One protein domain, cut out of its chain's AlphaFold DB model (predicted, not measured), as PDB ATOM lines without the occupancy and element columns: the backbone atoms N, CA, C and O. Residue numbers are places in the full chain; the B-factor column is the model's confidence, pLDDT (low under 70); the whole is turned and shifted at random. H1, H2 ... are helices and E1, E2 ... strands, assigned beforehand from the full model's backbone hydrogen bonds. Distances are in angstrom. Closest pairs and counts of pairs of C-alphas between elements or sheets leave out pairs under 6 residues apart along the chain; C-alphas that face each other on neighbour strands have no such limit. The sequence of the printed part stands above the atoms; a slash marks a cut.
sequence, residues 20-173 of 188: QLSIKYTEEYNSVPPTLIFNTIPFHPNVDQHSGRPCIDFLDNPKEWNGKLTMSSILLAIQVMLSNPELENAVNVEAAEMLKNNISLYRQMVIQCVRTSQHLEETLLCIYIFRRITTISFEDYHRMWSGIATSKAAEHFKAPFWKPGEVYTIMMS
ATOM      1  N   GLN A  20     119.592  50.222 -17.696       81.69
ATOM      2  CA  GLN A  20     119.464  50.928 -16.432       81.69
ATOM      3  C   GLN A  20     120.734  50.733 -15.598       81.69
ATOM      4  O   GLN A  20     121.150  49.602 -15.341       81.69
ATOM      5  N   LEU A  21     121.316  51.836 -15.139       81.88
ATOM      6  CA  LEU A  21     122.574  51.865 -14.404       81.88
ATOM      7  C   LEU A  21     122.426  52.613 -13.080       81.88
ATOM      8  O   LEU A  21     121.977  53.753 -13.083       81.88
ATOM      9  N   SER A  22     122.852  52.004 -11.977       82.94
ATOM     10  CA  SER A  22     122.974  52.626 -10.660       82.94
ATOM     11  C   SER A  22     124.404  53.103 -10.418       82.94
ATOM     12  O   SER A  22     125.340  52.309 -10.496       82.94
ATOM     13  N   ILE A  23     124.572  54.373 -10.052       83.19
ATOM     14  CA  ILE A  23     125.857  54.939  -9.622       83.19
ATOM     15  C   ILE A  23     125.708  55.469  -8.201       83.19
ATOM     16  O   ILE A  23     124.817  56.273  -7.928       83.19
ATOM     17  N   LYS A  24     126.576  55.014  -7.296       84.06
ATOM     18  CA  LYS A  24     126.554  55.373  -5.877       84.06
ATOM     19  C   LYS A  24     127.894  55.957  -5.457       84.06
ATOM     20  O   LYS A  24     128.923  55.289  -5.535       84.06
ATOM     21  N   TYR A  25     127.857  57.180  -4.944       81.12
ATOM     22  CA  TYR A  25     129.004  57.802  -4.292       81.12
ATOM     23  C   TYR A  25     128.990  57.509  -2.793       81.12
ATOM     24  O   TYR A  25     127.932  57.528  -2.156       81.12
ATOM     25  N   THR A  26     130.167  57.258  -2.228       84.88
ATOM     26  CA  THR A  26     130.366  57.193  -0.776       84.88
ATOM     27  C   THR A  26     130.427  58.606  -0.181       84.88
ATOM     28  O   THR A  26     130.318  59.604  -0.899       84.88
ATOM     29  N   GLU A  27     130.598  58.699   1.139       82.75
ATOM     30  CA  GLU A  27     130.829  59.970   1.840       82.75
ATOM     31  C   GLU A  27     132.147  60.642   1.412       82.75
ATOM     32  O   GLU A  27     132.251  61.867   1.407       82.75
ATOM     33  N   GLU A  28     133.112  59.854   0.938       80.38
ATOM     34  CA  GLU A  28     134.404  60.288   0.389       80.38
ATOM     35  C   GLU A  28     134.288  60.687  -1.095       80.38
ATOM     36  O   GLU A  28     135.112  60.325  -1.936       80.38
ATOM     37  N   TYR A  29     133.216  61.406  -1.432       77.25
ATOM     38  CA  TYR A  29     132.841  61.787  -2.792       77.25
ATOM     39  C   TYR A  29     134.036  62.244  -3.644       77.25
ATOM     40  O   TYR A  29     134.756  63.170  -3.272       77.25
ATOM     41  N   ASN A  30     134.221  61.611  -4.809       79.31
ATOM     42  CA  ASN A  30     135.317  61.824  -5.766       79.31
ATOM     43  C   ASN A  30     136.751  61.620  -5.239       79.31
ATOM     44  O   ASN A  30     137.673  61.571  -6.052       79.31
ATOM     45  N   SER A  31     136.968  61.451  -3.936       83.69
ATOM     46  CA  SER A  31     138.244  60.973  -3.392       83.69
ATOM     47  C   SER A  31     138.427  59.480  -3.650       83.69
ATOM     48  O   SER A  31     139.546  59.032  -3.878       83.69
ATOM     49  N   VAL A  32     137.320  58.734  -3.691       87.44
ATOM     50  CA  VAL A  32     137.264  57.322  -4.090       87.44
ATOM     51  C   VAL A  32     136.339  57.131  -5.298       87.44
ATOM     52  O   VAL A  32     135.429  57.950  -5.500       87.44
ATOM     53  N   PRO A  33     136.545  56.077  -6.113       90.06
ATOM     54  CA  PRO A  33     135.654  55.781  -7.228       90.06
ATOM     55  C   PRO A  33     134.225  55.496  -6.738       90.06
ATOM     56  O   PRO A  33     134.039  54.878  -5.684       90.06
ATOM     57  N   PRO A  34     133.187  55.914  -7.487       89.69
ATOM     58  CA  PRO A  34     131.823  55.506  -7.190       89.69
ATOM     59  C   PRO A  34     131.625  54.014  -7.472       89.69
ATOM     60  O   PRO A  34     132.258  53.431  -8.350       89.69
ATOM     61  N   THR A  35     130.677  53.399  -6.768       90.00
ATOM     62  CA  THR A  35     130.201  52.056  -7.117       90.00
ATOM     63  C   THR A  35     129.218  52.147  -8.273       90.00
ATOM     64  O   THR A  35     128.344  53.017  -8.280       90.00
ATOM     65  N   LEU A  36     129.339  51.229  -9.229       91.06
ATOM     66  CA  LEU A  36     128.566  51.233 -10.459       91.06
ATOM     67  C   LEU A  36     128.001  49.842 -10.743       91.06
ATOM     68  O   LEU A  36     128.741  48.861 -10.705       91.06
ATOM     69  N   ILE A  37     126.693  49.764 -10.995       92.00
ATOM     70  CA  ILE A  37     125.962  48.505 -11.173       92.00
ATOM     71  C   ILE A  37     124.938  48.647 -12.296       92.00
ATOM     72  O   ILE A  37     124.127  49.572 -12.290       92.00
ATOM     73  N   PHE A  38     124.932  47.710 -13.238       91.31
ATOM     74  CA  PHE A  38     123.838  47.545 -14.184       91.31
ATOM     75  C   PHE A  38     122.642  46.881 -13.498       91.31
ATOM     76  O   PHE A  38     122.729  45.739 -13.060       91.31
ATOM     77  N   ASN A  39     121.505  47.576 -13.451       86.56
ATOM     78  CA  ASN A  39     120.232  46.982 -13.032       86.56
ATOM     79  C   ASN A  39     119.595  46.205 -14.195       86.56
ATOM     80  O   ASN A  39     118.929  45.195 -13.989       86.56
ATOM     81  N   THR A  40     119.823  46.664 -15.429       88.44
ATOM     82  CA  THR A  40     119.565  45.883 -16.642       88.44
ATOM     83  C   THR A  40     120.884  45.284 -17.100       88.44
ATOM     84  O   THR A  40     121.673  45.961 -17.755       88.44
ATOM     85  N   ILE A  41     121.151  44.042 -16.703       92.56
ATOM     86  CA  ILE A  41     122.455  43.402 -16.897       92.56
ATOM     87  C   ILE A  41     122.639  43.027 -18.378       92.56
ATOM     88  O   ILE A  41     121.892  42.183 -18.884       92.56
ATOM     89  N   PRO A  42     123.608  43.625 -19.097       91.38
ATOM     90  CA  PRO A  42     123.921  43.216 -20.457       91.38
ATOM     91  C   PRO A  42     124.620  41.851 -20.473       91.38
ATOM     92  O   PRO A  42     125.434  41.530 -19.603       91.38
ATOM     93  N   PHE A  43     124.374  41.069 -21.524       93.56
ATOM     94  CA  PHE A  43     125.202  39.903 -21.821       93.56
ATOM     95  C   PHE A  43     126.522  40.374 -22.453       93.56
ATOM     96  O   PHE A  43     126.574  40.653 -23.651       93.56
ATOM     97  N   HIS A  44     127.563  40.546 -21.633       94.19
ATOM     98  CA  HIS A  44     128.841  41.134 -22.043       94.19
ATOM     99  C   HIS A  44     130.027  40.488 -21.300       94.19
ATOM    100  O   HIS A  44     129.902  40.268 -20.095       94.19
ATOM    101  N   PRO A  45     131.185  40.238 -21.952       95.75
ATOM    102  CA  PRO A  45     132.362  39.629 -21.315       95.75
ATOM    103  C   PRO A  45     132.854  40.354 -20.056       95.75
ATOM    104  O   PRO A  45     133.273  39.717 -19.095       95.75
ATOM    105  N   ASN A  46     132.767  41.686 -20.038       95.38
ATOM    106  CA  ASN A  46     133.266  42.526 -18.941       95.38
ATOM    107  C   ASN A  46     132.170  42.984 -17.962       95.38
ATOM    108  O   ASN A  46     132.374  43.957 -17.240       95.38
ATOM    109  N   VAL A  47     131.005  42.323 -17.945       95.88
ATOM    110  CA  VAL A  47     129.942  42.590 -16.962       95.88
ATOM    111  C   VAL A  47     129.544  41.308 -16.245       95.88
ATOM    112  O   VAL A  47     129.139  40.324 -16.870       95.88
ATOM    113  N   ASP A  48     129.637  41.339 -14.918       95.81
ATOM    114  CA  ASP A  48     129.260  40.219 -14.068       95.81
ATOM    115  C   ASP A  48     127.751  39.943 -14.170       95.81
ATOM    116  O   ASP A  48     126.924  40.841 -14.002       95.81
ATOM    117  N   GLN A  49     127.386  38.693 -14.465       95.44
ATOM    118  CA  GLN A  49     125.999  38.322 -14.777       95.44
ATOM    119  C   GLN A  49     125.075  38.289 -13.555       95.44
ATOM    120  O   GLN A  49     123.857  38.300 -13.717       95.44
ATOM    121  N   HIS A  50     125.628  38.245 -12.341       94.12
ATOM    122  CA  HIS A  50     124.841  38.128 -11.114       94.12
ATOM    123  C   HIS A  50     124.676  39.472 -10.409       94.12
ATOM    124  O   HIS A  50     123.581  39.829  -9.982       94.12
ATOM    125  N   SER A  51     125.769  40.217 -10.287       94.81
ATOM    126  CA  SER A  51     125.829  41.512  -9.613       94.81
ATOM    127  C   SER A  51     125.581  42.688 -10.549       94.81
ATOM    128  O   SER A  51     125.251  43.764 -10.064       94.81
ATOM    129  N   GLY A  52     125.775  42.523 -11.863       94.31
ATOM    130  CA  GLY A  52     125.719  43.619 -12.831       94.31
ATOM    131  C   GLY A  52     126.915  44.569 -12.756       94.31
ATOM    132  O   GLY A  52     126.884  45.635 -13.373       94.31
ATOM    133  N   ARG A  53     127.963  44.236 -11.994       95.00
ATOM    134  CA  ARG A  53     129.159  45.071 -11.864       95.00
ATOM    135  C   ARG A  53     129.992  45.001 -13.152       95.00
ATOM    136  O   ARG A  53     130.372  43.898 -13.556       95.00
ATOM    137  N   PRO A  54     130.283  46.131 -13.815       94.06
ATOM    138  CA  PRO A  54     131.257  46.142 -14.891       94.06
ATOM    139  C   PRO A  54     132.681  46.129 -14.349       94.06
ATOM    140  O   PRO A  54     132.945  46.702 -13.295       94.06
ATOM    141  N   CYS A  55     133.579  45.530 -15.122       91.50
ATOM    142  CA  CYS A  55     135.017  45.627 -14.916       91.50
ATOM    143  C   CYS A  55     135.541  46.854 -15.680       91.50
ATOM    144  O   CYS A  55     135.480  46.883 -16.912       91.50
ATOM    145  N   ILE A  56     135.967  47.892 -14.958       89.69
ATOM    146  CA  ILE A  56     136.539  49.129 -15.509       89.69
ATOM    147  C   ILE A  56     137.722  49.522 -14.625       89.69
ATOM    148  O   ILE A  56     137.528  49.906 -13.471       89.69
ATOM    149  N   ASP A  57     138.928  49.504 -15.191       87.69
ATOM    150  CA  ASP A  57     140.194  49.585 -14.447       87.69
ATOM    151  C   ASP A  57     140.250  50.729 -13.424       87.69
ATOM    152  O   ASP A  57     140.497  50.502 -12.239       87.69
ATOM    153  N   PHE A  58     139.911  51.960 -13.826       87.94
ATOM    154  CA  PHE A  58     139.970  53.116 -12.923       87.94
ATOM    155  C   PHE A  58     138.873  53.135 -11.841       87.94
ATOM    156  O   PHE A  58     138.975  53.916 -10.893       87.94
ATOM    157  N   LEU A  59     137.806  52.336 -11.981       87.50
ATOM    158  CA  LEU A  59     136.785  52.151 -10.943       87.50
ATOM    159  C   LEU A  59     137.149  51.009  -9.986       87.50
ATOM    160  O   LEU A  59     136.763  51.047  -8.818       87.50
ATOM    161  N   ASP A  60     137.889  50.012 -10.472       86.44
ATOM    162  CA  ASP A  60     138.257  48.812  -9.721       86.44
ATOM    163  C   ASP A  60     139.598  48.938  -8.991       86.44
ATOM    164  O   ASP A  60     139.801  48.306  -7.952       86.44
ATOM    165  N   ASN A  61     140.496  49.789  -9.488       87.50
ATOM    166  CA  ASN A  61     141.800  50.047  -8.902       87.50
ATOM    167  C   ASN A  61     141.869  51.471  -8.315       87.50
ATOM    168  O   ASN A  61     142.020  52.443  -9.061       87.50
ATOM    169  N   PRO A  62     141.869  51.633  -6.974       85.12
ATOM    170  CA  PRO A  62     141.980  52.946  -6.334       85.12
ATOM    171  C   PRO A  62     143.227  53.749  -6.733       85.12
ATOM    172  O   PRO A  62     143.227  54.968  -6.602       85.12
ATOM    173  N   LYS A  63     144.293  53.094  -7.220       88.44
ATOM    174  CA  LYS A  63     145.510  53.776  -7.697       88.44
ATOM    175  C   LYS A  63     145.331  54.445  -9.060       88.44
ATOM    176  O   LYS A  63     146.084  55.357  -9.384       88.44
ATOM    177  N   GLU A  64     144.370  53.980  -9.850       89.69
ATOM    178  CA  GLU A  64     144.048  54.511 -11.177       89.69
ATOM    179  C   GLU A  64     142.885  55.506 -11.135       89.69
ATOM    180  O   GLU A  64     142.659  56.249 -12.094       89.69
ATOM    181  N   TRP A  65     142.181  55.574 -10.002       91.38
ATOM    182  CA  TRP A  65     141.152  56.571  -9.784       91.38
ATOM    183  C   TRP A  65     141.744  57.982  -9.801       91.38
ATOM    184  O   TRP A  65     142.622  58.348  -9.019       91.38
ATOM    185  N   ASN A  66     141.201  58.811 -10.685       88.00
ATOM    186  CA  ASN A  66     141.501  60.227 -10.743       88.00
ATOM    187  C   ASN A  66     140.246  61.003 -10.348       88.00
ATOM    188  O   ASN A  66     139.292  61.064 -11.119       88.00
ATOM    189  N   GLY A  67     140.267  61.664  -9.187       84.69
ATOM    190  CA  GLY A  67     139.131  62.448  -8.680       84.69
ATOM    191  C   GLY A  67     138.693  63.630  -9.560       84.69
ATOM    192  O   GLY A  67     137.706  64.296  -9.250       84.69
ATOM    193  N   LYS A  68     139.405  63.905 -10.663       84.25
ATOM    194  CA  LYS A  68     138.987  64.845 -11.717       84.25
ATOM    195  C   LYS A  68     138.054  64.219 -12.762       84.25
ATOM    196  O   LYS A  68     137.532  64.955 -13.597       84.25
ATOM    197  N   LEU A  69     137.868  62.895 -12.766       80.44
ATOM    198  CA  LEU A  69     136.954  62.222 -13.685       80.44
ATOM    199  C   LEU A  69     135.519  62.685 -13.429       80.44
ATOM    200  O   LEU A  69     135.031  62.720 -12.301       80.44
ATOM    201  N   THR A  70     134.844  63.061 -14.511       80.00
ATOM    202  CA  THR A  70     133.452  63.512 -14.468       80.00
ATOM    203  C   THR A  70     132.504  62.338 -14.684       80.00
ATOM    204  O   THR A  70     132.903  61.303 -15.218       80.00
ATOM    205  N   MET A  71     131.224  62.513 -14.349       78.00
ATOM    206  CA  MET A  71     130.186  61.532 -14.686       78.00
ATOM    207  C   MET A  71     130.190  61.199 -16.183       78.00
ATOM    208  O   MET A  71     130.166  60.033 -16.557       78.00
ATOM    209  N   SER A  72     130.306  62.211 -17.046       76.88
ATOM    210  CA  SER A  72     130.390  62.020 -18.496       76.88
ATOM    211  C   SER A  72     131.604  61.180 -18.896       76.88
ATOM    212  O   SER A  72     131.493  60.342 -19.783       76.88
ATOM    213  N   SER A  73     132.745  61.353 -18.220       79.62
ATOM    214  CA  SER A  73     133.942  60.527 -18.434       79.62
ATOM    215  C   SER A  73     133.703  59.066 -18.038       79.62
ATOM    216  O   SER A  73     134.113  58.168 -18.766       79.62
ATOM    217  N   ILE A  74     133.007  58.828 -16.921       83.69
ATOM    218  CA  ILE A  74     132.643  57.481 -16.458       83.69
ATOM    219  C   ILE A  74     131.674  56.820 -17.446       83.69
ATOM    220  O   ILE A  74     131.912  55.700 -17.887       83.69
ATOM    221  N   LEU A  75     130.612  57.521 -17.846       81.25
ATOM    222  CA  LEU A  75     129.632  57.013 -18.809       81.25
ATOM    223  C   LEU A  75     130.262  56.734 -20.175       81.25
ATOM    224  O   LEU A  75     129.964  55.714 -20.792       81.25
ATOM    225  N   LEU A  76     131.176  57.597 -20.626       78.81
ATOM    226  CA  LEU A  76     131.933  57.366 -21.852       78.81
ATOM    227  C   LEU A  76     132.802  56.108 -21.738       78.81
ATOM    228  O   LEU A  76     132.833  55.308 -22.668       78.81
ATOM    229  N   ALA A  77     133.469  55.895 -20.602       85.06
ATOM    230  CA  ALA A  77     134.254  54.683 -20.380       85.06
ATOM    231  C   ALA A  77     133.386  53.416 -20.434       85.06
ATOM    232  O   ALA A  77     133.785  52.434 -21.054       85.06
ATOM    233  N   ILE A  78     132.173  53.453 -19.874       86.69
ATOM    234  CA  ILE A  78     131.208  52.349 -19.987       86.69
ATOM    235  C   ILE A  78     130.842  52.094 -21.449       86.69
ATOM    236  O   ILE A  78     130.840  50.948 -21.886       86.69
ATOM    237  N   GLN A  79     130.555  53.142 -22.225       80.69
ATOM    238  CA  GLN A  79     130.237  53.003 -23.650       80.69
ATOM    239  C   GLN A  79     131.398  52.389 -24.435       80.69
ATOM    240  O   GLN A  79     131.181  51.511 -25.272       80.69
ATOM    241  N   VAL A  80     132.627  52.827 -24.153       82.12
ATOM    242  CA  VAL A  80     133.839  52.271 -24.758       82.12
ATOM    243  C   VAL A  80     134.002  50.803 -24.374       82.12
ATOM    244  O   VAL A  80     134.231  49.994 -25.269       82.12
ATOM    245  N   MET A  81     133.819  50.446 -23.102       89.44
ATOM    246  CA  MET A  81     133.896  49.062 -22.621       89.44
ATOM    247  C   MET A  81     132.847  48.169 -23.299       89.44
ATOM    248  O   MET A  81     133.201  47.135 -23.854       89.44
ATOM    249  N   LEU A  82     131.584  48.605 -23.367       85.75
ATOM    250  CA  LEU A  82     130.507  47.861 -24.038       85.75
ATOM    251  C   LEU A  82     130.753  47.680 -25.546       85.75
ATOM    252  O   LEU A  82     130.233  46.753 -26.166       85.75
ATOM    253  N   SER A  83     131.514  48.592 -26.147       79.44
ATOM    254  CA  SER A  83     131.861  48.566 -27.570       79.44
ATOM    255  C   SER A  83     133.085  47.701 -27.871       79.44
ATOM    256  O   SER A  83     133.233  47.214 -28.994       79.44
ATOM    257  N   ASN A  84     133.965  47.526 -26.884       83.88
ATOM    258  CA  ASN A  84     135.270  46.892 -27.022       83.88
ATOM    259  C   ASN A  84     135.435  45.810 -25.941       83.88
ATOM    260  O   ASN A  84     136.143  46.038 -24.960       83.88
ATOM    261  N   PRO A  85     134.785  44.644 -26.105       88.88
ATOM    262  CA  PRO A  85     134.881  43.558 -25.139       88.88
ATOM    263  C   PRO A  85     136.322  43.056 -24.992       88.88
ATOM    264  O   PRO A  85     136.956  42.669 -25.979       88.88
ATOM    265  N   GLU A  86     136.808  42.998 -23.755       90.50
ATOM    266  CA  GLU A  86     138.086  42.388 -23.398       90.50
ATOM    267  C   GLU A  86     137.873  40.923 -22.987       90.50
ATOM    268  O   GLU A  86     137.078  40.621 -22.098       90.50
ATOM    269  N   LEU A  87     138.588  40.008 -23.648       92.62
ATOM    270  CA  LEU A  87     138.428  38.560 -23.463       92.62
ATOM    271  C   LEU A  87     139.411  37.941 -22.463       92.62
ATOM    272  O   LEU A  87     139.147  36.844 -21.982       92.62
ATOM    273  N   GLU A  88     140.547  38.589 -22.193       90.38
ATOM    274  CA  GLU A  88     141.613  38.002 -21.365       90.38
ATOM    275  C   GLU A  88     141.204  37.911 -19.891       90.38
ATOM    276  O   GLU A  88     141.378  36.861 -19.277       90.38
ATOM    277  N   ASN A  89     140.582  38.971 -19.366       89.44
ATOM    278  CA  ASN A  89     140.112  39.062 -17.980       89.44
ATOM    279  C   ASN A  89     138.580  39.139 -17.901       89.44
ATOM    280  O   ASN A  89     138.014  39.858 -17.075       89.44
ATOM    281  N   ALA A  90     137.889  38.438 -18.802       94.06
ATOM    282  CA  ALA A  90     136.435  38.452 -18.845       94.06
ATOM    283  C   ALA A  90     135.830  37.901 -17.541       94.06
ATOM    284  O   ALA A  90     136.108  36.773 -17.136       94.06
ATOM    285  N   VAL A  91     134.948  38.685 -16.919       95.56
ATOM    286  CA  VAL A  91     134.168  38.263 -15.742       95.56
ATOM    287  C   VAL A  91     132.993  37.365 -16.135       95.56
ATOM    288  O   VAL A  91     132.566  36.519 -15.357       95.56
ATOM    289  N   ASN A  92     132.500  37.498 -17.368       96.94
ATOM    290  CA  ASN A  92     131.555  36.575 -17.977       96.94
ATOM    291  C   ASN A  92     132.288  35.694 -18.999       96.94
ATOM    292  O   ASN A  92     132.414  36.039 -20.180       96.94
ATOM    293  N   VAL A  93     132.766  34.544 -18.521       96.62
ATOM    294  CA  VAL A  93     133.503  33.560 -19.325       96.62
ATOM    295  C   VAL A  93     132.642  33.007 -20.461       96.62
ATOM    296  O   VAL A  93     133.132  32.870 -21.576       96.62
ATOM    297  N   GLU A  94     131.350  32.773 -20.227       96.62
ATOM    298  CA  GLU A  94     130.429  32.267 -21.250       96.62
ATOM    299  C   GLU A  94     130.302  33.251 -22.423       96.62
ATOM    300  O   GLU A  94     130.459  32.873 -23.586       96.62
ATOM    301  N   ALA A  95     130.095  34.540 -22.133       94.81
ATOM    302  CA  ALA A  95     130.064  35.577 -23.159       94.81
ATOM    303  C   ALA A  95     131.393  35.667 -23.921       94.81
ATOM    304  O   ALA A  95     131.384  35.818 -25.145       94.81
ATOM    305  N   ALA A  96     132.529  35.546 -23.227       95.06
ATOM    306  CA  ALA A  96     133.851  35.567 -23.847       95.06
ATOM    307  C   ALA A  96     134.087  34.362 -24.773       95.06
ATOM    308  O   ALA A  96     134.549  34.525 -25.906       95.06
ATOM    309  N   GLU A  97     133.727  33.158 -24.326       95.50
ATOM    310  CA  GLU A  97     133.827  31.927 -25.107       95.50
ATOM    311  C   GLU A  97     132.920  31.963 -26.335       95.50
ATOM    312  O   GLU A  97     133.371  31.638 -27.435       95.50
ATOM    313  N   MET A  98     131.668  32.403 -26.184       94.56
ATOM    314  CA  MET A  98     130.752  32.569 -27.313       94.56
ATOM    315  C   MET A  98     131.270  33.624 -28.288       94.56
ATOM    316  O   MET A  98     131.278  33.382 -29.493       94.56
ATOM    317  N   LEU A  99     131.761  34.767 -27.808       91.50
ATOM    318  CA  LEU A  99     132.315  35.803 -28.680       91.50
ATOM    319  C   LEU A  99     133.536  35.292 -29.468       91.50
ATOM    320  O   LEU A  99     133.675  35.595 -30.653       91.50
ATOM    321  N   LYS A 100     134.387  34.476 -28.838       92.25
ATOM    322  CA  LYS A 100     135.589  33.903 -29.458       92.25
ATOM    323  C   LYS A 100     135.282  32.759 -30.428       92.25
ATOM    324  O   LYS A 100     135.869  32.706 -31.507       92.25
ATOM    325  N   ASN A 101     134.390  31.847 -30.044       94.44
ATOM    326  CA  ASN A 101     134.219  30.549 -30.704       94.44
ATOM    327  C   ASN A 101     132.885  30.406 -31.455       94.44
ATOM    328  O   ASN A 101     132.783  29.580 -32.359       94.44
ATOM    329  N   ASN A 102     131.853  31.186 -31.112       92.31
ATOM    330  CA  ASN A 102     130.517  31.095 -31.710       92.31
ATOM    331  C   ASN A 102     129.797  32.457 -31.749       92.31
ATOM    332  O   ASN A 102     128.806  32.697 -31.052       92.31
ATOM    333  N   ILE A 103     130.286  33.351 -32.616       87.12
ATOM    334  CA  ILE A 103     129.750  34.713 -32.762       87.12
ATOM    335  C   ILE A 103     128.244  34.735 -33.057       87.12
ATOM    336  O   ILE A 103     127.544  35.653 -32.637       87.12
ATOM    337  N   SER A 104     127.720  33.735 -33.765       88.25
ATOM    338  CA  SER A 104     126.293  33.643 -34.082       88.25
ATOM    339  C   SER A 104     125.448  33.463 -32.823       88.25
ATOM    340  O   SER A 104     124.446  34.158 -32.664       88.25
ATOM    341  N   LEU A 105     125.872  32.586 -31.909       91.19
ATOM    342  CA  LEU A 105     125.194  32.381 -30.630       91.19
ATOM    343  C   LEU A 105     125.339  33.604 -29.718       91.19
ATOM    344  O   LEU A 105     124.344  34.070 -29.165       91.19
ATOM    345  N   TYR A 106     126.539  34.192 -29.653       90.75
ATOM    346  CA  TYR A 106     126.762  35.445 -28.926       90.75
ATOM    347  C   TYR A 106     125.783  36.536 -29.386       90.75
ATOM    348  O   TYR A 106     125.094  37.156 -28.579       90.75
ATOM    349  N   ARG A 107     125.638  36.715 -30.705       87.62
ATOM    350  CA  ARG A 107     124.692  37.672 -31.296       87.62
ATOM    351  C   ARG A 107     123.247  37.393 -30.904       87.62
ATOM    352  O   ARG A 107     122.522  38.334 -30.599       87.62
ATOM    353  N   GLN A 108     122.821  36.131 -30.913       89.75
ATOM    354  CA  GLN A 108     121.467  35.760 -30.495       89.75
ATOM    355  C   GLN A 108     121.208  36.135 -29.034       89.75
ATOM    356  O   GLN A 108     120.153  36.693 -28.732       89.75
ATOM    357  N   MET A 109     122.181  35.903 -28.150       91.38
ATOM    358  CA  MET A 109     122.069  36.265 -26.736       91.38
ATOM    359  C   MET A 109     122.003  37.770 -26.522       91.38
ATOM    360  O   MET A 109     121.116  38.250 -25.815       91.38
ATOM    361  N   VAL A 110     122.855  38.535 -27.207       86.94
ATOM    362  CA  VAL A 110     122.812  39.998 -27.126       86.94
ATOM    363  C   VAL A 110     121.489  40.548 -27.674       86.94
ATOM    364  O   VAL A 110     120.867  41.382 -27.022       86.94
ATOM    365  N   ILE A 111     120.993  40.051 -28.813       84.81
ATOM    366  CA  ILE A 111     119.694  40.474 -29.370       84.81
ATOM    367  C   ILE A 111     118.550  40.170 -28.399       84.81
ATOM    368  O   ILE A 111     117.646  40.993 -28.234       84.81
ATOM    369  N   GLN A 112     118.572  39.004 -27.751       88.81
ATOM    370  CA  GLN A 112     117.559  38.653 -26.762       88.81
ATOM    371  C   GLN A 112     117.621  39.592 -25.552       88.81
ATOM    372  O   GLN A 112     116.583  40.080 -25.111       88.81
ATOM    373  N   CYS A 113     118.823  39.911 -25.069       87.06
ATOM    374  CA  CYS A 113     119.035  40.894 -24.008       87.06
ATOM    375  C   CYS A 113     118.480  42.279 -24.397       87.06
ATOM    376  O   CYS A 113     117.706  42.864 -23.639       87.06
ATOM    377  N   VAL A 114     118.775  42.759 -25.613       81.69
ATOM    378  CA  VAL A 114     118.252  44.026 -26.152       81.69
ATOM    379  C   VAL A 114     116.720  44.032 -26.145       81.69
ATOM    380  O   VAL A 114     116.114  44.954 -25.603       81.69
ATOM    381  N   ARG A 115     116.078  42.990 -26.682       84.50
ATOM    382  CA  ARG A 115     114.608  42.894 -26.742       84.50
ATOM    383  C   ARG A 115     113.961  42.899 -25.359       84.50
ATOM    384  O   ARG A 115     112.976  43.607 -25.150       84.50
ATOM    385  N   THR A 116     114.528  42.142 -24.422       84.81
ATOM    386  CA  THR A 116     114.063  42.109 -23.031       84.81
ATOM    387  C   THR A 116     114.212  43.482 -22.378       84.81
ATOM    388  O   THR A 116     113.289  43.950 -21.719       84.81
ATOM    389  N   SER A 117     115.337  44.166 -22.614       81.62
ATOM    390  CA  SER A 117     115.585  45.500 -22.058       81.62
ATOM    391  C   SER A 117     114.582  46.554 -22.545       81.62
ATOM    392  O   SER A 117     114.139  47.391 -21.765       81.62
ATOM    393  N   GLN A 118     114.147  46.473 -23.803       75.31
ATOM    394  CA  GLN A 118     113.157  47.391 -24.377       75.31
ATOM    395  C   GLN A 118     111.758  47.204 -23.768       75.31
ATOM    396  O   GLN A 118     111.065  48.181 -23.512       75.31
ATOM    397  N   HIS A 119     111.352  45.970 -23.449       74.31
ATOM    398  CA  HIS A 119     110.083  45.731 -22.742       74.31
ATOM    399  C   HIS A 119     110.092  46.294 -21.310       74.31
ATOM    400  O   HIS A 119     109.052  46.712 -20.786       74.31
ATOM    401  N   LEU A 120     111.267  46.328 -20.670       66.06
ATOM    402  CA  LEU A 120     111.423  46.985 -19.373       66.06
ATOM    403  C   LEU A 120     111.228  48.500 -19.496       66.06
ATOM    404  O   LEU A 120     110.602  49.075 -18.613       66.06
ATOM    405  N   GLU A 121     111.677  49.136 -20.586       63.41
ATOM    406  CA  GLU A 121     111.417  50.558 -20.862       63.41
ATOM    407  C   GLU A 121     109.915  50.856 -20.907       63.41
ATOM    408  O   GLU A 121     109.464  51.768 -20.229       63.41
ATOM    409  N   GLU A 122     109.123  50.065 -21.633       60.31
ATOM    410  CA  GLU A 122     107.670  50.278 -21.750       60.31
ATOM    411  C   GLU A 122     106.956  50.150 -20.395       60.31
ATOM    412  O   GLU A 122     106.078  50.946 -20.051       60.31
ATOM    413  N   THR A 123     107.390  49.191 -19.577       59.72
ATOM    414  CA  THR A 123     106.843  48.973 -18.232       59.72
ATOM    415  C   THR A 123     107.264  50.083 -17.263       59.72
ATOM    416  O   THR A 123     106.441  50.606 -16.507       59.72
ATOM    417  N   LEU A 124     108.539  50.482 -17.298       59.16
ATOM    418  CA  LEU A 124     109.090  51.550 -16.466       59.16
ATOM    419  C   LEU A 124     108.543  52.920 -16.864       59.16
ATOM    420  O   LEU A 124     108.255  53.711 -15.975       59.16
ATOM    421  N   LEU A 125     108.331  53.185 -18.156       56.94
ATOM    422  CA  LEU A 125     107.692  54.400 -18.659       56.94
ATOM    423  C   LEU A 125     106.249  54.494 -18.154       56.94
ATOM    424  O   LEU A 125     105.836  55.551 -17.691       56.94
ATOM    425  N   CYS A 126     105.505  53.384 -18.146       50.81
ATOM    426  CA  CYS A 126     104.171  53.329 -17.542       50.81
ATOM    427  C   CYS A 126     104.202  53.691 -16.048       50.81
ATOM    428  O   CYS A 126     103.417  54.520 -15.591       50.81
ATOM    429  N   ILE A 127     105.147  53.133 -15.285       52.75
ATOM    430  CA  ILE A 127     105.330  53.461 -13.862       52.75
ATOM    431  C   ILE A 127     105.792  54.922 -13.677       52.75
ATOM    432  O   ILE A 127     105.363  55.584 -12.735       52.75
ATOM    433  N   TYR A 128     106.649  55.435 -14.562       49.72
ATOM    434  CA  TYR A 128     107.216  56.787 -14.535       49.72
ATOM    435  C   TYR A 128     106.169  57.862 -14.845       49.72
ATOM    436  O   TYR A 128     106.011  58.797 -14.056       49.72
ATOM    437  N   ILE A 129     105.383  57.681 -15.914       51.47
ATOM    438  CA  ILE A 129     104.237  58.533 -16.268       51.47
ATOM    439  C   ILE A 129     103.233  58.567 -15.111       51.47
ATOM    440  O   ILE A 129     102.743  59.633 -14.747       51.47
ATOM    441  N   PHE A 130     102.975  57.423 -14.471       50.78
ATOM    442  CA  PHE A 130     102.046  57.359 -13.341       50.78
ATOM    443  C   PHE A 130     102.613  57.975 -12.045       50.78
ATOM    444  O   PHE A 130     101.851  58.343 -11.153       50.78
ATOM    445  N   ARG A 131     103.944  58.112 -11.919       49.31
ATOM    446  CA  ARG A 131     104.621  58.632 -10.713       49.31
ATOM    447  C   ARG A 131     105.072  60.093 -10.790       49.31
ATOM    448  O   ARG A 131     105.322  60.668  -9.730       49.31
ATOM    449  N   ARG A 132     105.167  60.733 -11.964       50.25
ATOM    450  CA  ARG A 132     105.479  62.176 -12.076       50.25
ATOM    451  C   ARG A 132     104.758  62.864 -13.235       50.25
ATOM    452  O   ARG A 132     105.357  63.114 -14.271       50.25
ATOM    453  N   ILE A 133     103.547  63.351 -12.974       40.03
ATOM    454  CA  ILE A 133     103.137  64.684 -13.439       40.03
ATOM    455  C   ILE A 133     102.430  65.372 -12.270       40.03
ATOM    456  O   ILE A 133     101.237  65.190 -12.051       40.03
ATOM    457  N   THR A 134     103.169  66.164 -11.494       47.56
ATOM    458  CA  THR A 134     102.554  67.276 -10.766       47.56
ATOM    459  C   THR A 134     102.741  68.514 -11.625       47.56
ATOM    460  O   THR A 134     103.862  68.876 -11.982       47.56
ATOM    461  N   THR A 135     101.638  69.143 -12.013       38.50
ATOM    462  CA  THR A 135     101.657  70.427 -12.712       38.50
ATOM    463  C   THR A 135     102.350  71.463 -11.826       38.50
ATOM    464  O   THR A 135     101.861  71.764 -10.738       38.50
ATOM    465  N   ILE A 136     103.502  71.976 -12.262       45.31
ATOM    466  CA  ILE A 136     104.186  73.100 -11.612       45.31
ATOM    467  C   ILE A 136     103.533  74.409 -12.071       45.31
ATOM    468  O   ILE A 136     103.209  74.557 -13.250       45.31
ATOM    469  N   SER A 137     103.306  75.345 -11.149       56.34
ATOM    470  CA  SER A 137     102.767  76.659 -11.503       56.34
ATOM    471  C   SER A 137     103.779  77.448 -12.346       56.34
ATOM    472  O   SER A 137     104.994  77.252 -12.237       56.34
ATOM    473  N   PHE A 138     103.292  78.367 -13.182       52.00
ATOM    474  CA  PHE A 138     104.156  79.261 -13.962       52.00
ATOM    475  C   PHE A 138     105.119  80.063 -13.065       52.00
ATOM    476  O   PHE A 138     106.271  80.290 -13.432       52.00
ATOM    477  N   GLU A 139     104.681  80.433 -11.862       53.66
ATOM    478  CA  GLU A 139     105.469  81.207 -10.896       53.66
ATOM    479  C   GLU A 139     106.617  80.396 -10.284       53.66
ATOM    480  O   GLU A 139     107.724  80.917 -10.128       53.66
ATOM    481  N   ASP A 140     106.394  79.113  -9.993       52.50
ATOM    482  CA  ASP A 140     107.436  78.218  -9.481       52.50
ATOM    483  C   ASP A 140     108.467  77.875 -10.564       52.50
ATOM    484  O   ASP A 140     109.671  77.853 -10.292       52.50
ATOM    485  N   TYR A 141     108.011  77.689 -11.810       54.00
ATOM    486  CA  TYR A 141     108.893  77.572 -12.972       54.00
ATOM    487  C   TYR A 141     109.755  78.833 -13.110       54.00
ATOM    488  O   TYR A 141     110.983  78.749 -13.123       54.00
ATOM    489  N   HIS A 142     109.127  80.010 -13.142       51.94
ATOM    490  CA  HIS A 142     109.825  81.270 -13.359       51.94
ATOM    491  C   HIS A 142     110.851  81.553 -12.254       51.94
ATOM    492  O   HIS A 142     111.976  81.937 -12.560       51.94
ATOM    493  N   ARG A 143     110.518  81.292 -10.982       54.62
ATOM    494  CA  ARG A 143     111.441  81.452  -9.843       54.62
ATOM    495  C   ARG A 143     112.664  80.540  -9.949       54.62
ATOM    496  O   ARG A 143     113.787  80.971  -9.679       54.62
ATOM    497  N   MET A 144     112.448  79.281 -10.325       50.28
ATOM    498  CA  MET A 144     113.519  78.296 -10.460       50.28
ATOM    499  C   MET A 144     114.459  78.662 -11.614       50.28
ATOM    500  O   MET A 144     115.678  78.673 -11.440       50.28
ATOM    501  N   TRP A 145     113.897  79.033 -12.765       44.97
ATOM    502  CA  TRP A 145     114.668  79.404 -13.952       44.97
ATOM    503  C   TRP A 145     115.372  80.752 -13.819       44.97
ATOM    504  O   TRP A 145     116.530  80.865 -14.223       44.97
ATOM    505  N   SER A 146     114.744  81.750 -13.190       45.78
ATOM    506  CA  SER A 146     115.390  83.041 -12.942       45.78
ATOM    507  C   SER A 146     116.621  82.890 -12.049       45.78
ATOM    508  O   SER A 146     117.641  83.512 -12.316       45.78
ATOM    509  N   GLY A 147     116.569  82.007 -11.041       50.12
ATOM    510  CA  GLY A 147     117.711  81.740 -10.162       50.12
ATOM    511  C   GLY A 147     118.912  81.124 -10.889       50.12
ATOM    512  O   GLY A 147     120.048  81.505 -10.615       50.12
ATOM    513  N   ILE A 148     118.659  80.229 -11.850       50.59
ATOM    514  CA  ILE A 148     119.695  79.566 -12.660       50.59
ATOM    515  C   ILE A 148     120.311  80.543 -13.670       50.59
ATOM    516  O   ILE A 148     121.526  80.571 -13.851       50.59
ATOM    517  N   ALA A 149     119.481  81.365 -14.317       37.44
ATOM    518  CA  ALA A 149     119.924  82.277 -15.369       37.44
ATOM    519  C   ALA A 149     120.717  83.484 -14.840       37.44
ATOM    520  O   ALA A 149     121.563  84.021 -15.554       37.44
ATOM    521  N   THR A 150     120.458  83.928 -13.602       50.38
ATOM    522  CA  THR A 150     121.101  85.130 -13.039       50.38
ATOM    523  C   THR A 150     122.299  84.849 -12.139       50.38
ATOM    524  O   THR A 150     123.024  85.781 -11.784       50.38
ATOM    525  N   SER A 151     122.558  83.592 -11.764       41.78
ATOM    526  CA  SER A 151     123.819  83.267 -11.103       41.78
ATOM    527  C   SER A 151     124.940  83.364 -12.135       41.78
ATOM    528  O   SER A 151     125.025  82.533 -13.039       41.78
ATOM    529  N   LYS A 152     125.815  84.376 -12.015       43.34
ATOM    530  CA  LYS A 152     127.117  84.369 -12.701       43.34
ATOM    531  C   LYS A 152     127.732  82.980 -12.516       43.34
ATOM    532  O   LYS A 152     127.709  82.474 -11.393       43.34
ATOM    533  N   ALA A 153     128.286  82.406 -13.585       45.91
ATOM    534  CA  ALA A 153     129.087  81.187 -13.532       45.91
ATOM    535  C   ALA A 153     130.333  81.452 -12.675       45.91
ATOM    536  O   ALA A 153     131.407  81.765 -13.175       45.91
ATOM    537  N   ALA A 154     130.151  81.461 -11.361       41.62
ATOM    538  CA  ALA A 154     131.221  81.682 -10.424       41.62
ATOM    539  C   ALA A 154     131.949  80.358 -10.204       41.62
ATOM    540  O   ALA A 154     131.418  79.268 -10.421       41.62
ATOM    541  N   GLU A 155     133.193  80.475  -9.760       42.50
ATOM    542  CA  GLU A 155     134.182  79.409  -9.562       42.50
ATOM    543  C   GLU A 155     133.747  78.303  -8.563       42.50
ATOM    544  O   GLU A 155     134.524  77.415  -8.213       42.50
ATOM    545  N   HIS A 156     132.484  78.325  -8.124       40.31
ATOM    546  CA  HIS A 156     131.811  77.406  -7.214       40.31
ATOM    547  C   HIS A 156     131.161  76.186  -7.900       40.31
ATOM    548  O   HIS A 156     130.523  75.390  -7.214       40.31
ATOM    549  N   PHE A 157     131.400  75.932  -9.194       41.72
ATOM    550  CA  PHE A 157     131.125  74.616  -9.811       41.72
ATOM    551  C   PHE A 157     131.969  73.460  -9.222       41.72
ATOM    552  O   PHE A 157     131.895  72.323  -9.678       41.72
ATOM    553  N   LYS A 158     132.744  73.729  -8.163       42.16
ATOM    554  CA  LYS A 158     133.308  72.726  -7.250       42.16
ATOM    555  C   LYS A 158     132.282  72.151  -6.260       42.16
ATOM    556  O   LYS A 158     132.621  71.225  -5.530       42.16
ATOM    557  N   ALA A 159     131.056  72.676  -6.204       39.34
ATOM    558  CA  ALA A 159     129.971  72.039  -5.467       39.34
ATOM    559  C   ALA A 159     129.531  70.772  -6.223       39.34
ATOM    560  O   ALA A 159     129.199  70.860  -7.409       39.34
ATOM    561  N   PRO A 160     129.539  69.591  -5.586       45.56
ATOM    562  CA  PRO A 160     129.220  68.363  -6.284       45.56
ATOM    563  C   PRO A 160     127.746  68.393  -6.712       45.56
ATOM    564  O   PRO A 160     126.835  68.493  -5.893       45.56
ATOM    565  N   PHE A 161     127.511  68.325  -8.025       46.97
ATOM    566  CA  PHE A 161     126.174  68.235  -8.639       46.97
ATOM    567  C   PHE A 161     125.368  67.018  -8.142       46.97
ATOM    568  O   PHE A 161     124.143  66.954  -8.293       46.97
ATOM    569  N   TRP A 162     126.076  66.073  -7.530       55.34
ATOM    570  CA  TRP A 162     125.608  64.826  -6.966       55.34
ATOM    571  C   TRP A 162     125.911  64.808  -5.467       55.34
ATOM    572  O   TRP A 162     127.031  65.081  -5.044       55.34
ATOM    573  N   LYS A 163     124.911  64.496  -4.647       53.12
ATOM    574  CA  LYS A 163     125.090  64.378  -3.205       53.12
ATOM    575  C   LYS A 163     125.734  63.030  -2.846       53.12
ATOM    576  O   LYS A 163     125.330  62.010  -3.417       53.12
ATOM    577  N   PRO A 164     126.690  63.011  -1.899       56.34
ATOM    578  CA  PRO A 164     127.175  61.779  -1.282       56.34
ATOM    579  C   PRO A 164     126.009  60.943  -0.736       56.34
ATOM    580  O   PRO A 164     125.051  61.499  -0.197       56.34
ATOM    581  N   GLY A 165     126.069  59.617  -0.888       54.53
ATOM    582  CA  GLY A 165     125.048  58.695  -0.379       54.53
ATOM    583  C   GLY A 165     123.776  58.551  -1.230       54.53
ATOM    584  O   GLY A 165     122.971  57.664  -0.949       54.53
ATOM    585  N   GLU A 166     123.589  59.355  -2.283       55.28
ATOM    586  CA  GLU A 166     122.485  59.182  -3.239       55.28
ATOM    587  C   GLU A 166     122.848  58.152  -4.332       55.28
ATOM    588  O   GLU A 166     124.007  58.024  -4.738       55.28
ATOM    589  N   VAL A 167     121.842  57.406  -4.804       57.47
ATOM    590  CA  VAL A 167     121.954  56.483  -5.944       57.47
ATOM    591  C   VAL A 167     121.337  57.146  -7.166       57.47
ATOM    592  O   VAL A 167     120.186  57.581  -7.132       57.47
ATOM    593  N   TYR A 168     122.089  57.189  -8.258       61.50
ATOM    594  CA  TYR A 168     121.628  57.736  -9.528       61.50
ATOM    595  C   TYR A 168     121.303  56.609 -10.480       61.50
ATOM    596  O   TYR A 168     122.170  55.794 -10.774       61.50
ATOM    597  N   THR A 169     120.058  56.577 -10.951       54.62
ATOM    598  CA  THR A 169     119.637  55.678 -12.021       54.62
ATOM    599  C   THR A 169     119.734  56.402 -13.358       54.62
ATOM    600  O   THR A 169     119.097  57.437 -13.531       54.62
ATOM    601  N   ILE A 170     120.504  55.852 -14.294       58.75
ATOM    602  CA  ILE A 170     120.683  56.386 -15.645       58.75
ATOM    603  C   ILE A 170     120.170  55.355 -16.642       58.75
ATOM    604  O   ILE A 170     120.520  54.180 -16.553       58.75
ATOM    605  N   MET A 171     119.344  55.804 -17.581       55.88
ATOM    606  CA  MET A 171     118.846  54.991 -18.685       55.88
ATOM    607  C   MET A 171     119.666  55.308 -19.932       55.88
ATOM    608  O   MET A 171     119.665  56.440 -20.409       55.88
ATOM    609  N   MET A 172     120.375  54.318 -20.467       60.84
ATOM    610  CA  MET A 172     121.075  54.456 -21.746       60.84
ATOM    611  C   MET A 172     120.198  53.872 -22.858       60.84
ATOM    612  O   MET A 172     120.022  52.660 -22.892       60.84
ATOM    613  N   SER A 173     119.648  54.712 -23.748       52.66
ATOM    614  CA  SER A 173     118.851  54.293 -24.918       52.66
ATOM    615  C   SER A 173     119.233  55.073 -26.187       52.66
ATOM    616  O   SER A 173     119.755  56.186 -26.118       52.66
TER     617      SER A 173
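Overview. This is residues 20 to 173 of the 188 residues of the protein "UBC core domain-containing protein" of Terrapene carolina triunguis (Three-toed box turtle) (UniProt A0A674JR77). Look first for a small three-stranded sheet, E2 E1 E3, with H2 grazing it, and for the long helix H4, which runs back past this body from the corner it makes with H3. Beyond it a wide, open loop sticks out, residues 122 to 159, holding the last part of H4 and the whole of H5, before the chain returns to the sheet as E3. The printed part has 154 residues with five named helices and three named strands, in the order E1 E2 H1 H2 H3 H4 H5 E3; the sheet is antiparallel throughout and the class is mostly helix. The whole is loose, with a radius of gyration of the C-alphas of 19.4 A, and flat, spanning 61 by 42 by 22 A.

Along the chain. Find C-alpha 20 at (119.464, 50.928, -16.432), where E1 begins; it covers residues 20 to 24. E2 is residues 35 to 38, and E3, residues 167 to 172, runs 16.0 A to C-alpha 172 at (121.075, 54.456, -21.746). H1 is residues 57 to 60, H2 residues 71 to 83, 18.4 A long, and H3 residues 93 to 101, 11.8 A long. From C-alpha 103 at (129.750, 34.713, -32.762), H4 runs 41.1 A through residues 103 to 131. H5, residues 138 to 150, is 18.0 A long.

Arrangement. Begin at the inner strand E1. It forms a hairpin with the edge strand E2, antiparallel at 168 degrees; look for N 22 and O 37, 2.8 A apart and within hydrogen-bond range. The other edge strand, E3, is antiparallel to E1 at 151 degrees, with N 21 and O 170 at 2.9 A. H2 is on the sheet but only grazes it, with residues 71 to 79. H1 is not on the sheet; its closest C-alpha to E2 is that of Leu 59, 7.6 A from that of Thr 35. H4 is not on the sheet, but only just, with 4 pairs of C-alphas within 10 A. H4 touches H3 with residues 105 to 106 alone, the closest C-alphas being those of Met 98 and Tyr 106, 5.2 A apart. These two run opposite ways at a steep tilt of 47 degrees. H2 and H4 are apart, and so are H4 and H5. In H2, H3, H4 and H5 every O i to N i+4 pair is within hydrogen-bond range; H1 is too short for such a pair.

Size, cuts and confidence. The farthest C-alphas, those of Asn 101 and Glu 139, are 61.5 A apart. Without residues 122 to 159, which stand free, the body spans 44 by 33 by 21 A. The printed part has no cut. The links E2 to H1 and H5 to E3 are long, with 18 and 16 residues. Residues 120 to 173 have pLDDT under 70; the mean of the printed part is 74.9.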